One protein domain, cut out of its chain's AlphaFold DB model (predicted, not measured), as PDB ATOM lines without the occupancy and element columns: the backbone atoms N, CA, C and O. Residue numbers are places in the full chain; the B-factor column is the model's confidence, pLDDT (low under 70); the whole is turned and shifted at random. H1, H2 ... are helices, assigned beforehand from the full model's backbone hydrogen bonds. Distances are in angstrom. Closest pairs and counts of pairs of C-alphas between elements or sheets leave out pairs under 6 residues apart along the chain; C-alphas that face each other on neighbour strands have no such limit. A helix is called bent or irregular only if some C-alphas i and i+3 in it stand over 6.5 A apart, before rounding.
ATOM      1  N   ALA A 253      28.058 -36.564 -22.822       76.25
ATOM      2  CA  ALA A 253      28.407 -37.963 -22.582       76.25
ATOM      3  C   ALA A 253      27.395 -38.926 -23.229       76.25
ATOM      4  O   ALA A 253      27.791 -39.901 -23.872       76.25
ATOM      5  N   CYS A 254      26.098 -38.637 -23.110       73.38
ATOM      6  CA  CYS A 254      25.034 -39.396 -23.761       73.38
ATOM      7  C   CYS A 254      25.155 -39.338 -25.287       73.38
ATOM      8  O   CYS A 254      25.104 -40.381 -25.934       73.38
ATOM      9  N   LEU A 255      25.393 -38.153 -25.857       76.00
ATOM     10  CA  LEU A 255      25.610 -37.979 -27.293       76.00
ATOM     11  C   LEU A 255      26.806 -38.795 -27.782       76.00
ATOM     12  O   LEU A 255      26.670 -39.523 -28.759       76.00
ATOM     13  N   VAL A 256      27.949 -38.733 -27.092       77.94
ATOM     14  CA  VAL A 256      29.147 -39.512 -27.448       77.94
ATOM     15  C   VAL A 256      28.843 -41.009 -27.454       77.94
ATOM     16  O   VAL A 256      29.082 -41.676 -28.462       77.94
ATOM     17  N   ASN A 257      28.259 -41.532 -26.372       76.12
ATOM     18  CA  ASN A 257      27.910 -42.951 -26.271       76.12
ATOM     19  C   ASN A 257      26.962 -43.377 -27.394       76.12
ATOM     20  O   ASN A 257      27.124 -44.435 -28.000       76.12
ATOM     21  N   TRP A 258      25.999 -42.527 -27.724       78.44
ATOM     22  CA  TRP A 258      24.977 -42.875 -28.690       78.44
ATOM     23  C   TRP A 258      25.456 -42.781 -30.140       78.44
ATOM     24  O   TRP A 258      25.182 -43.672 -30.947       78.44
ATOM     25  N   VAL A 259      26.255 -41.763 -30.467       81.81
ATOM     26  CA  VAL A 259      26.990 -41.671 -31.739       81.81
ATOM     27  C   VAL A 259      27.874 -42.909 -31.898       81.81
ATOM     28  O   VAL A 259      27.893 -43.515 -32.973       81.81
ATOM     29  N   HIS A 260      28.535 -43.348 -30.823       84.25
ATOM     30  CA  HIS A 260      29.356 -44.556 -30.811       84.25
ATOM     31  C   HIS A 260      28.536 -45.831 -31.082       84.25
ATOM     32  O   HIS A 260      28.911 -46.642 -31.938       84.25
ATOM     33  N   ASP A 261      27.378 -45.996 -30.446       79.12
ATOM     34  CA  ASP A 261      26.498 -47.148 -30.664       79.12
ATOM     35  C   ASP A 261      25.873 -47.174 -32.060       79.12
ATOM     36  O   ASP A 261      25.795 -48.235 -32.700       79.12
ATOM     37  N   LEU A 262      25.475 -46.015 -32.586       80.00
ATOM     38  CA  LEU A 262      24.969 -45.892 -33.947       80.00
ATOM     39  C   LEU A 262      26.068 -46.193 -34.974       80.00
ATOM     40  O   LEU A 262      25.819 -46.940 -35.928       80.00
ATOM     41  N   ALA A 263      27.292 -45.704 -34.757       84.50
ATOM     42  CA  ALA A 263      28.447 -46.005 -35.598       84.50
ATOM     43  C   ALA A 263      28.786 -47.506 -35.587       84.50
ATOM     44  O   ALA A 263      28.960 -48.117 -36.649       84.50
ATOM     45  N   LYS A 264      28.798 -48.136 -34.406       85.69
ATOM     46  CA  LYS A 264      29.006 -49.584 -34.242       85.69
ATOM     47  C   LYS A 264      27.912 -50.396 -34.935       85.69
ATOM     48  O   LYS A 264      28.203 -51.351 -35.659       85.69
ATOM     49  N   THR A 265      26.653 -49.997 -34.770       80.12
ATOM     50  CA  THR A 265      25.500 -50.648 -35.404       80.12
ATOM     51  C   THR A 265      25.540 -50.513 -36.922       80.12
ATOM     52  O   THR A 265      25.234 -51.471 -37.631       80.12
ATOM     53  N   ARG A 266      25.932 -49.342 -37.437       91.62
ATOM     54  CA  ARG A 266      26.130 -49.109 -38.871       91.62
ATOM     55  C   ARG A 266      27.177 -50.070 -39.432       91.62
ATOM     56  O   ARG A 266      26.865 -50.774 -40.389       91.62
ATOM     57  N   LYS A 267      28.359 -50.153 -38.803       89.75
ATOM     58  CA  LYS A 267      29.438 -51.077 -39.204       89.75
ATOM     59  C   LYS A 267      28.960 -52.531 -39.191       89.75
ATOM     60  O   LYS A 267      29.132 -53.234 -40.179       89.75
ATOM     61  N   LYS A 268      28.265 -52.958 -38.127       90.88
ATOM     62  CA  LYS A 268      27.700 -54.317 -38.012       90.88
ATOM     63  C   LYS A 268      26.685 -54.649 -39.114       90.88
ATOM     64  O   LYS A 268      26.612 -55.795 -39.537       90.88
ATOM     65  N   LYS A 269      25.885 -53.672 -39.552       91.75
ATOM     66  CA  LYS A 269      24.839 -53.853 -40.574       91.75
ATOM     67  C   LYS A 269      25.308 -53.550 -42.005       91.75
ATOM     68  O   LYS A 269      24.483 -53.600 -42.908       91.75
ATOM     69  N   GLY A 270      26.580 -53.194 -42.214       91.88
ATOM     70  CA  GLY A 270      27.099 -52.816 -43.535       91.88
ATOM     71  C   GLY A 270      26.429 -51.573 -44.136       91.88
ATOM     72  O   GLY A 270      26.363 -51.442 -45.353       91.88
ATOM     73  N   ARG A 271      25.890 -50.676 -43.299       89.88
ATOM     74  CA  ARG A 271      25.187 -49.472 -43.769       89.88
ATOM     75  C   ARG A 271      26.155 -48.369 -44.186       89.88
ATOM     76  O   ARG A 271      27.248 -48.228 -43.618       89.88
ATOM     77  N   CYS A 272      25.741 -47.565 -45.163       91.38
ATOM     78  CA  CYS A 272      26.543 -46.433 -45.610       91.38
ATOM     79  C   CYS A 272      26.577 -45.332 -44.536       91.38
ATOM     80  O   CYS A 272      25.746 -45.300 -43.624       91.38
ATOM     81  N   ILE A 273      27.574 -44.447 -44.604       90.94
ATOM     82  CA  ILE A 273      27.712 -43.353 -43.636       90.94
ATOM     83  C   ILE A 273      26.552 -42.353 -43.719       90.94
ATOM     84  O   ILE A 273      26.135 -41.849 -42.685       90.94
ATOM     85  N   HIS A 274      25.963 -42.137 -44.899       90.88
ATOM     86  CA  HIS A 274      24.838 -41.213 -45.076       90.88
ATOM     87  C   HIS A 274      23.630 -41.580 -44.202       90.88
ATOM     88  O   HIS A 274      23.069 -40.692 -43.572       90.88
ATOM     89  N   ASP A 275      23.319 -42.872 -44.032       87.69
ATOM     90  CA  ASP A 275      22.255 -43.332 -43.119       87.69
ATOM     91  C   ASP A 275      22.500 -42.904 -41.663       87.69
ATOM     92  O   ASP A 275      21.566 -42.692 -40.888       87.69
ATOM     93  N   LEU A 276      23.771 -42.843 -41.256       89.12
ATOM     94  CA  LEU A 276      24.173 -42.411 -39.923       89.12
ATOM     95  C   LEU A 276      24.113 -40.888 -39.798       89.12
ATOM     96  O   LEU A 276      23.631 -40.388 -38.786       89.12
ATOM     97  N   LEU A 277      24.557 -40.166 -40.826       90.88
ATOM     98  CA  LEU A 277      24.517 -38.704 -40.866       90.88
ATOM     99  C   LEU A 277      23.084 -38.171 -40.884       90.88
ATOM    100  O   LEU A 277      22.792 -37.203 -40.192       90.88
ATOM    101  N   ASP A 278      22.183 -38.845 -41.598       89.00
ATOM    102  CA  ASP A 278      20.747 -38.566 -41.576       89.00
ATOM    103  C   ASP A 278      20.185 -38.684 -40.163       89.00
ATOM    104  O   ASP A 278      19.405 -37.841 -39.728       89.00
ATOM    105  N   LYS A 279      20.605 -39.713 -39.417       86.50
ATOM    106  CA  LYS A 279      20.234 -39.841 -38.009       86.50
ATOM    107  C   LYS A 279      20.832 -38.705 -37.200       86.50
ATOM    108  O   LYS A 279      20.088 -38.035 -36.512       86.50
ATOM    109  N   PHE A 280      22.125 -38.422 -37.321       88.94
ATOM    110  CA  PHE A 280      22.759 -37.343 -36.560       88.94
ATOM    111  C   PHE A 280      22.110 -35.976 -36.799       88.94
ATOM    112  O   PHE A 280      21.928 -35.238 -35.832       88.94
ATOM    113  N   ALA A 281      21.690 -35.675 -38.031       88.25
ATOM    114  CA  ALA A 281      20.933 -34.469 -38.366       88.25
ATOM    115  C   ALA A 281      19.589 -34.388 -37.612       88.25
ATOM    116  O   ALA A 281      19.218 -33.339 -37.091       88.25
ATOM    117  N   ARG A 282      18.876 -35.516 -37.478       83.44
ATOM    118  CA  ARG A 282      17.636 -35.595 -36.681       83.44
ATOM    119  C   ARG A 282      17.883 -35.301 -35.215       83.44
ATOM    120  O   ARG A 282      17.159 -34.528 -34.607       83.44
ATOM    121  N   LEU A 283      18.944 -35.883 -34.673       78.44
ATOM    122  CA  LEU A 283      19.295 -35.722 -33.266       78.44
ATOM    123  C   LEU A 283      19.744 -34.304 -32.964       78.44
ATOM    124  O   LEU A 283      19.464 -33.776 -31.895       78.44
ATOM    125  N   THR A 284      20.416 -33.663 -33.919       83.31
ATOM    126  CA  THR A 284      20.768 -32.252 -33.772       83.31
ATOM    127  C   THR A 284      19.519 -31.392 -33.646       83.31
ATOM    128  O   THR A 284      19.470 -30.552 -32.752       83.31
ATOM    129  N   HIS A 285      18.468 -31.661 -34.424       80.50
ATOM    130  CA  HIS A 285      17.167 -31.012 -34.224       80.50
ATOM    131  C   HIS A 285      16.529 -31.355 -32.879       80.50
ATOM    132  O   HIS A 285      16.163 -30.453 -32.130       80.50
ATOM    133  N   GLU A 286      16.435 -32.644 -32.556       74.69
ATOM    134  CA  GLU A 286      15.759 -33.146 -31.353       74.69
ATOM    135  C   GLU A 286      16.372 -32.586 -30.061       74.69
ATOM    136  O   GLU A 286      15.657 -32.140 -29.167       74.69
ATOM    137  N   PHE A 287      17.702 -32.510 -29.988       73.19
ATOM    138  CA  PHE A 287      18.413 -31.978 -28.824       73.19
ATOM    139  C   PHE A 287      18.699 -30.469 -28.907       73.19
ATOM    140  O   PHE A 287      19.347 -29.910 -28.013       73.19
ATOM    141  N   GLY A 288      18.250 -29.783 -29.966       75.31
ATOM    142  CA  GLY A 288      18.555 -28.368 -30.194       75.31
ATOM    143  C   GLY A 288      20.065 -28.096 -30.220       75.31
ATOM    144  O   GLY A 288      20.560 -27.151 -29.587       75.31
ATOM    145  N   LEU A 289      20.810 -28.984 -30.875       82.75
ATOM    146  CA  LEU A 289      22.242 -28.884 -31.120       82.75
ATOM    147  C   LEU A 289      22.469 -28.342 -32.526       82.75
ATOM    148  O   LEU A 289      21.710 -28.619 -33.449       82.75
ATOM    149  N   THR A 290      23.563 -27.609 -32.704       87.25
ATOM    150  CA  THR A 290      23.998 -27.221 -34.043       87.25
ATOM    151  C   THR A 290      24.937 -28.286 -34.611       87.25
ATOM    152  O   THR A 290      25.624 -28.971 -33.839       87.25
ATOM    153  N   PRO A 291      25.034 -28.416 -35.943       87.62
ATOM    154  CA  PRO A 291      26.022 -29.276 -36.586       87.62
ATOM    155  C   PRO A 291      27.460 -29.081 -36.077       87.62
ATOM    156  O   PRO A 291      28.210 -30.046 -35.963       87.62
ATOM    157  N   GLU A 292      27.841 -27.858 -35.707       88.88
ATOM    158  CA  GLU A 292      29.165 -27.536 -35.155       88.88
ATOM    159  C   GLU A 292      29.398 -28.184 -33.788       88.88
ATOM    160  O   GLU A 292      30.512 -28.612 -33.499       88.88
ATOM    161  N   LYS A 293      28.363 -28.286 -32.945       85.62
ATOM    162  CA  LYS A 293      28.479 -28.961 -31.642       85.62
ATOM    163  C   LYS A 293      28.667 -30.470 -31.791       85.62
ATOM    164  O   LYS A 293      29.288 -31.084 -30.931       85.62
ATOM    165  N   MET A 294      28.164 -31.050 -32.880       88.50
ATOM    166  CA  MET A 294      28.387 -32.458 -33.206       88.50
ATOM    167  C   MET A 294      29.761 -32.716 -33.823       88.50
ATOM    168  O   MET A 294      30.195 -33.860 -33.824       88.50
ATOM    169  N   ASP A 295      30.459 -31.693 -34.324       90.75
ATOM    170  CA  ASP A 295      31.732 -31.869 -35.030       90.75
ATOM    171  C   ASP A 295      32.784 -32.569 -34.160       90.75
ATOM    172  O   ASP A 295      33.379 -33.555 -34.590       90.75
ATOM    173  N   SER A 296      32.961 -32.131 -32.909       88.12
ATOM    174  CA  SER A 296      33.922 -32.748 -31.986       88.12
ATOM    175  C   SER A 296      33.561 -34.200 -31.658       88.12
ATOM    176  O   SER A 296      34.433 -35.065 -31.700       88.12
ATOM    177  N   VAL A 297      32.279 -34.472 -31.397       88.06
ATOM    178  CA  VAL A 297      31.764 -35.811 -31.064       88.06
ATOM    179  C   VAL A 297      31.899 -36.760 -32.255       88.06
ATOM    180  O   VAL A 297      32.408 -37.873 -32.129       88.06
ATOM    181  N   CYS A 298      31.482 -36.320 -33.440       91.62
ATOM    182  CA  CYS A 298      31.579 -37.108 -34.659       91.62
ATOM    183  C   CYS A 298      33.034 -37.359 -35.045       91.62
ATOM    184  O   CYS A 298      33.360 -38.470 -35.448       91.62
ATOM    185  N   LYS A 299      33.923 -36.375 -34.881       93.31
ATOM    186  CA  LYS A 299      35.355 -36.541 -35.140       93.31
ATOM    187  C   LYS A 299      35.995 -37.558 -34.198       93.31
ATOM    188  O   LYS A 299      36.798 -38.370 -34.648       93.31
ATOM    189  N   GLU A 300      35.617 -37.542 -32.921       89.94
ATOM    190  CA  GLU A 300      36.068 -38.527 -31.934       89.94
ATOM    191  C   GLU A 300      35.610 -39.949 -32.297       89.94
ATOM    192  O   GLU A 300      36.407 -40.883 -32.269       89.94
ATOM    193  N   VAL A 301      34.342 -40.116 -32.683       89.19
ATOM    194  CA  VAL A 301      33.747 -41.443 -32.898       89.19
ATOM    195  C   VAL A 301      34.018 -42.016 -34.293       89.19
ATOM    196  O   VAL A 301      34.225 -43.222 -34.448       89.19
ATOM    197  N   LEU A 302      33.960 -41.185 -35.332       91.50
ATOM    198  CA  LEU A 302      34.043 -41.618 -36.730       91.50
ATOM    199  C   LEU A 302      35.457 -41.505 -37.311       91.50
ATOM    200  O   LEU A 302      35.717 -42.114 -38.350       91.50
ATOM    201  N   GLY A 303      36.361 -40.767 -36.657       94.19
ATOM    202  CA  GLY A 303      37.738 -40.581 -37.112       94.19
ATOM    203  C   GLY A 303      37.793 -40.081 -38.556       94.19
ATOM    204  O   GLY A 303      37.164 -39.082 -38.898       94.19
ATOM    205  N   ASP A 304      38.496 -40.812 -39.420       95.12
ATOM    206  CA  ASP A 304      38.708 -40.445 -40.829       95.12
ATOM    207  C   ASP A 304      37.425 -40.468 -41.680       95.12
ATOM    208  O   ASP A 304      37.357 -39.839 -42.739       95.12
ATOM    209  N   GLU A 305      36.374 -41.164 -41.227       92.94
ATOM    210  CA  GLU A 305      35.073 -41.146 -41.908       92.94
ATOM    211  C   GLU A 305      34.347 -39.792 -41.713       92.94
ATOM    212  O   GLU A 305      33.424 -39.452 -42.462       92.94
ATOM    213  N   TRP A 306      34.782 -38.982 -40.740       96.19
ATOM    214  CA  TRP A 306      34.306 -37.620 -40.523       96.19
ATOM    215  C   TRP A 306      35.159 -36.612 -41.295       96.19
ATOM    216  O   TRP A 306      36.139 -36.059 -40.796       96.19
ATOM    217  N   ASN A 307      34.777 -36.375 -42.548       95.12
ATOM    218  CA  ASN A 307      35.440 -35.433 -43.447       95.12
ATOM    219  C   ASN A 307      34.501 -34.287 -43.862       95.12
ATOM    220  O   ASN A 307      33.327 -34.251 -43.490       95.12
ATOM    221  N   LEU A 308      35.016 -33.344 -44.661       94.75
ATOM    222  CA  LEU A 308      34.259 -32.170 -45.108       94.75
ATOM    223  C   LEU A 308      32.948 -32.538 -45.823       94.75
ATOM    224  O   LEU A 308      31.946 -31.854 -45.629       94.75
ATOM    225  N   GLY A 309      32.934 -33.628 -46.597       95.25
ATOM    226  CA  GLY A 309      31.726 -34.125 -47.253       95.25
ATOM    227  C   GLY A 309      30.681 -34.618 -46.251       95.25
ATOM    228  O   GLY A 309      29.515 -34.249 -46.363       95.25
ATOM    229  N   SER A 310      31.096 -35.366 -45.222       94.25
ATOM    230  CA  SER A 310      30.213 -35.796 -44.126       94.25
ATOM    231  C   SER A 310      29.610 -34.599 -43.375       94.25
ATOM    232  O   SER A 310      28.409 -34.583 -43.099       94.25
ATOM    233  N   ILE A 311      30.416 -33.564 -43.105       94.19
ATOM    234  CA  ILE A 311      29.964 -32.330 -42.444       94.19
ATOM    235  C   ILE A 311      28.936 -31.598 -43.315       94.19
ATOM    236  O   ILE A 311      27.868 -31.229 -42.828       94.19
ATOM    237  N   GLN A 312      29.241 -31.391 -44.599       95.12
ATOM    238  CA  GLN A 312      28.346 -30.710 -45.540       95.12
ATOM    239  C   GLN A 312      27.037 -31.472 -45.731       95.12
ATOM    240  O   GLN A 312      25.977 -30.855 -45.752       95.12
ATOM    241  N   TYR A 313      27.099 -32.803 -45.813       94.81
ATOM    242  CA  TYR A 313      25.908 -33.635 -45.897       94.81
ATOM    243  C   TYR A 313      25.051 -33.497 -44.639       94.81
ATOM    244  O   TYR A 313      23.868 -33.200 -44.749       94.81
ATOM    245  N   MET A 314      25.631 -33.642 -43.442       94.00
ATOM    246  CA  MET A 314      24.872 -33.505 -42.195       94.00
ATOM    247  C   MET A 314      24.245 -32.111 -42.060       94.00
ATOM    248  O   MET A 314      23.081 -32.013 -41.687       94.00
ATOM    249  N   LYS A 315      24.979 -31.046 -42.411       94.31
ATOM    250  CA  LYS A 315      24.447 -29.673 -42.448       94.31
ATOM    251  C   LYS A 315      23.287 -29.541 -43.424       94.31
ATOM    252  O   LYS A 315      22.236 -29.059 -43.042       94.31
ATOM    253  N   HIS A 316      23.437 -30.052 -44.644       93.62
ATOM    254  CA  HIS A 316      22.361 -30.056 -45.628       93.62
ATOM    255  C   HIS A 316      21.112 -30.784 -45.107       93.62
ATOM    256  O   HIS A 316      20.004 -30.284 -45.275       93.62
ATOM    257  N   GLN A 317      21.275 -31.933 -44.448       92.94
ATOM    258  CA  GLN A 317      20.157 -32.673 -43.858       92.94
ATOM    259  C   GLN A 317      19.511 -31.926 -42.690       92.94
ATOM    260  O   GLN A 317      18.293 -31.952 -42.553       92.94
ATOM    261  N   PHE A 318      20.314 -31.247 -41.872       89.94
ATOM    262  CA  PHE A 318      19.829 -30.394 -40.796       89.94
ATOM    263  C   PHE A 318      19.056 -29.184 -41.349       89.94
ATOM    264  O   PHE A 318      17.951 -28.913 -40.903       89.94
ATOM    265  N   ASP A 319      19.572 -28.496 -42.363       90.44
ATOM    266  CA  ASP A 319      18.955 -27.274 -42.886       90.44
ATOM    267  C   ASP A 319      17.675 -27.538 -43.699       90.44
ATOM    268  O   ASP A 319      16.784 -26.692 -43.722       90.44
ATOM    269  N   ASN A 320      17.582 -28.684 -44.389       87.50
ATOM    270  CA  ASN A 320      16.516 -28.931 -45.373       87.50
ATOM    271  C   ASN A 320      15.407 -29.882 -44.912       87.50
ATOM    272  O   ASN A 320      14.379 -29.934 -45.579       87.50
ATOM    273  N   LYS A 321      15.584 -30.641 -43.825       79.88
ATOM    274  CA  LYS A 321      14.512 -31.498 -43.299       79.88
ATOM    275  C   LYS A 321      13.830 -30.804 -42.128       79.88
ATOM    276  O   LYS A 321      14.457 -30.570 -41.094       79.88
ATOM    277  N   GLU A 322      12.541 -30.500 -42.276       67.88
ATOM    278  CA  GLU A 322      11.755 -29.987 -41.157       67.88
ATOM    279  C   GLU A 322      11.681 -31.044 -40.046       67.88
ATOM    280  O   GLU A 322      11.503 -32.228 -40.345       67.88
ATOM    281  N   PRO A 323      11.734 -30.657 -38.754       59.94
ATOM    282  CA  PRO A 323      11.662 -31.607 -37.646       59.94
ATOM    283  C   PRO A 323      10.485 -32.582 -37.761       59.94
ATOM    284  O   PRO A 323      10.632 -33.748 -37.424       59.94
ATOM    285  N   LYS A 324       9.335 -32.146 -38.292       55.88
ATOM    286  CA  LYS A 324       8.135 -32.985 -38.454       55.88
ATOM    287  C   LYS A 324       8.326 -34.138 -39.445       55.88
ATOM    288  O   LYS A 324       7.950 -35.264 -39.131       55.88
ATOM    289  N   GLU A 325       8.993 -33.897 -40.571       52.59
ATOM    290  CA  GLU A 325       9.298 -34.930 -41.575       52.59
ATOM    291  C   GLU A 325      10.247 -36.009 -41.022       52.59
ATOM    292  O   GLU A 325      10.302 -37.143 -41.508       52.59
ATOM    293  N   LEU A 326      10.987 -35.678 -39.959       51.09
ATOM    294  CA  LEU A 326      11.889 -36.593 -39.272       51.09
ATOM    295  C   LEU A 326      11.168 -37.540 -38.296       51.09
ATOM    296  O   LEU A 326      11.725 -38.584 -37.955       51.09
ATOM    297  N   TYR A 327       9.953 -37.227 -37.855       49.31
ATOM    298  CA  TYR A 327       9.197 -38.097 -36.946       49.31
ATOM    299  C   TYR A 327       8.239 -39.028 -37.698       49.31
ATOM    300  O   TYR A 327       8.046 -40.173 -37.294       49.31
ATOM    301  N   GLU A 328       7.697 -38.592 -38.838       43.75
ATOM    302  CA  GLU A 328       6.708 -39.364 -39.607       43.75
ATOM    303  C   GLU A 328       7.295 -40.586 -40.332       43.75
ATOM    304  O   GLU A 328       6.565 -41.506 -40.693       43.75
ATOM    305  N   SER A 329       8.618 -40.669 -40.497       48.78
ATOM    306  CA  SER A 329       9.250 -41.781 -41.217       48.78
ATOM    307  C   SER A 329       9.372 -43.092 -40.413       48.78
ATOM    308  O   SER A 329      10.170 -43.948 -40.791       48.78
ATOM    309  N   GLY A 330       8.652 -43.250 -39.294       40.69
ATOM    310  CA  GLY A 330       8.466 -44.536 -38.601       40.69
ATOM    311  C   GLY A 330       9.742 -45.222 -38.092       40.69
ATOM    312  O   GLY A 330       9.813 -46.452 -38.069       40.69
ATOM    313  N   PHE A 331      10.780 -44.465 -37.723       45.47
ATOM    314  CA  PHE A 331      12.007 -45.065 -37.194       45.47
ATOM    315  C   PHE A 331      11.829 -45.469 -35.729       45.47
ATOM    316  O   PHE A 331      11.872 -44.643 -34.826       45.47
ATOM    317  N   ASP A 332      11.682 -46.773 -35.529       42.62
ATOM    318  CA  ASP A 332      11.597 -47.446 -34.237       42.62
ATOM    319  C   ASP A 332      12.916 -47.251 -33.453       42.62
ATOM    320  O   ASP A 332      13.953 -47.863 -33.763       42.62
ATOM    321  N   TYR A 333      12.919 -46.355 -32.463       43.81
ATOM    322  CA  TYR A 333      14.012 -46.218 -31.502       43.81
ATOM    323  C   TYR A 333      13.957 -47.386 -30.515       43.81
ATOM    324  O   TYR A 333      13.547 -47.234 -29.371       43.81
ATOM    325  N   LYS A 334      14.413 -48.574 -30.923       39.47
ATOM    326  CA  LYS A 334      14.740 -49.611 -29.936       39.47
ATOM    327  C   LYS A 334      16.034 -49.218 -29.234       39.47
ATOM    328  O   LYS A 334      17.125 -49.541 -29.710       39.47
ATOM    329  N   PHE A 335      15.909 -48.474 -28.140       37.16
ATOM    330  CA  PHE A 335      16.972 -48.364 -27.152       37.16
ATOM    331  C   PHE A 335      17.187 -49.762 -26.563       37.16
ATOM    332  O   PHE A 335      16.263 -50.369 -26.037       37.16
ATOM    333  N   ASN A 336      18.397 -50.303 -26.695       30.38
ATOM    334  CA  ASN A 336      18.819 -51.375 -25.802       30.38
ATOM    335  C   ASN A 336      19.227 -50.679 -24.500       30.38
ATOM    336  O   ASN A 336      20.357 -50.195 -24.414       30.38
ATOM    337  N   THR A 337      18.286 -50.536 -23.571       32.91
ATOM    338  CA  THR A 337      18.557 -50.166 -22.176       32.91
ATOM    339  C   THR A 337      19.248 -51.295 -21.422       32.91
ATOM    340  O   THR A 337      19.020 -52.484 -21.755       32.91
TER     341      THR A 337
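What this domain is: This is residues 253 to 337 of the 337 residues of the protein "U-box domain-containing protein" of Parachlamydia sp (UniProt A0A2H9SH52). H1, the longest helix, makes an up-and-down bundle with H2 and H3, their centres in a triangle, each running against the one before it in the chain; H4 crosses H2 and H3 and is apart from H1. H2 is the core, the short H5 packs on its residues 282 to 286, and residues 329 to 337 run on from H5 as a tail. The printed part has 85 residues with five named helices, H1 to H5 in order, and no named strand: all helix. It is compact, with a radius of gyration of the C-alphas of 12.1 A and spans of 31 by 30 by 25 A.

How they stand to each other: Start from H1, residues 253 to 268. With its residues 259 to 266 alone it touches H2, residues 273 to 286, closest at the C-alphas of Leu 262 and Leu 276, 7.0 A; this hairpin has a shallow tilt of 26 degrees, opposite ways. H3, residues 291 to 305, touches H1 with residues 297 to 302 alone, closest at the C-alphas of His 260 and Val 301, 5.8 A, at a steep tilt of 40 degrees, the same way. H2 and H3 form a hairpin at 23 degrees, the closest C-alphas being those of Thr 284 and Pro 291, 6.7 A. H2 is the hub, touching four helices. Look at Ala 281 and Phe 318, whose C-alphas, 4.9 A apart, are the closest of H2 and H4, residues 308 to 320, at a steep tilt of 46 degrees. H3 and H4 form a hairpin at 38 degrees, where H3 touches with residues 291 to 295 alone, closest at the C-alphas of Pro 291 and Lys 315, 6.1 A. H5, residues 323 to 328, touches H2, the closest C-alphas being those of Arg 282 and Leu 326, 6.4 A; it is apart from H1, H3 and H4. Every O i to N i+4 pair is within hydrogen-bond range in H1, H2 and H4, but 7 of 11 in H3 and 1 of 2 in H5.

Where its parts are: Find C-alpha 253 at (28.407, -37.963, -22.582); from there H1 runs 22.5 A to C-alpha 268. H2 covers 19.9 A, H3 15.8 A, H4 18.0 A and H5 9.4 A, ending at C-alpha 328, (6.708, -39.364, -39.607). H3 is irregular: its C-alphas 301 and 304 are 9.4 A apart.

The domain as a whole: The two C-alphas farthest apart are those of Leu 308 and Thr 337, 33.1 A. The printed part has no cut, and the four links between helices are tight. Residues 322 to 337 have pLDDT under 70; the mean of the printed part is 79.7.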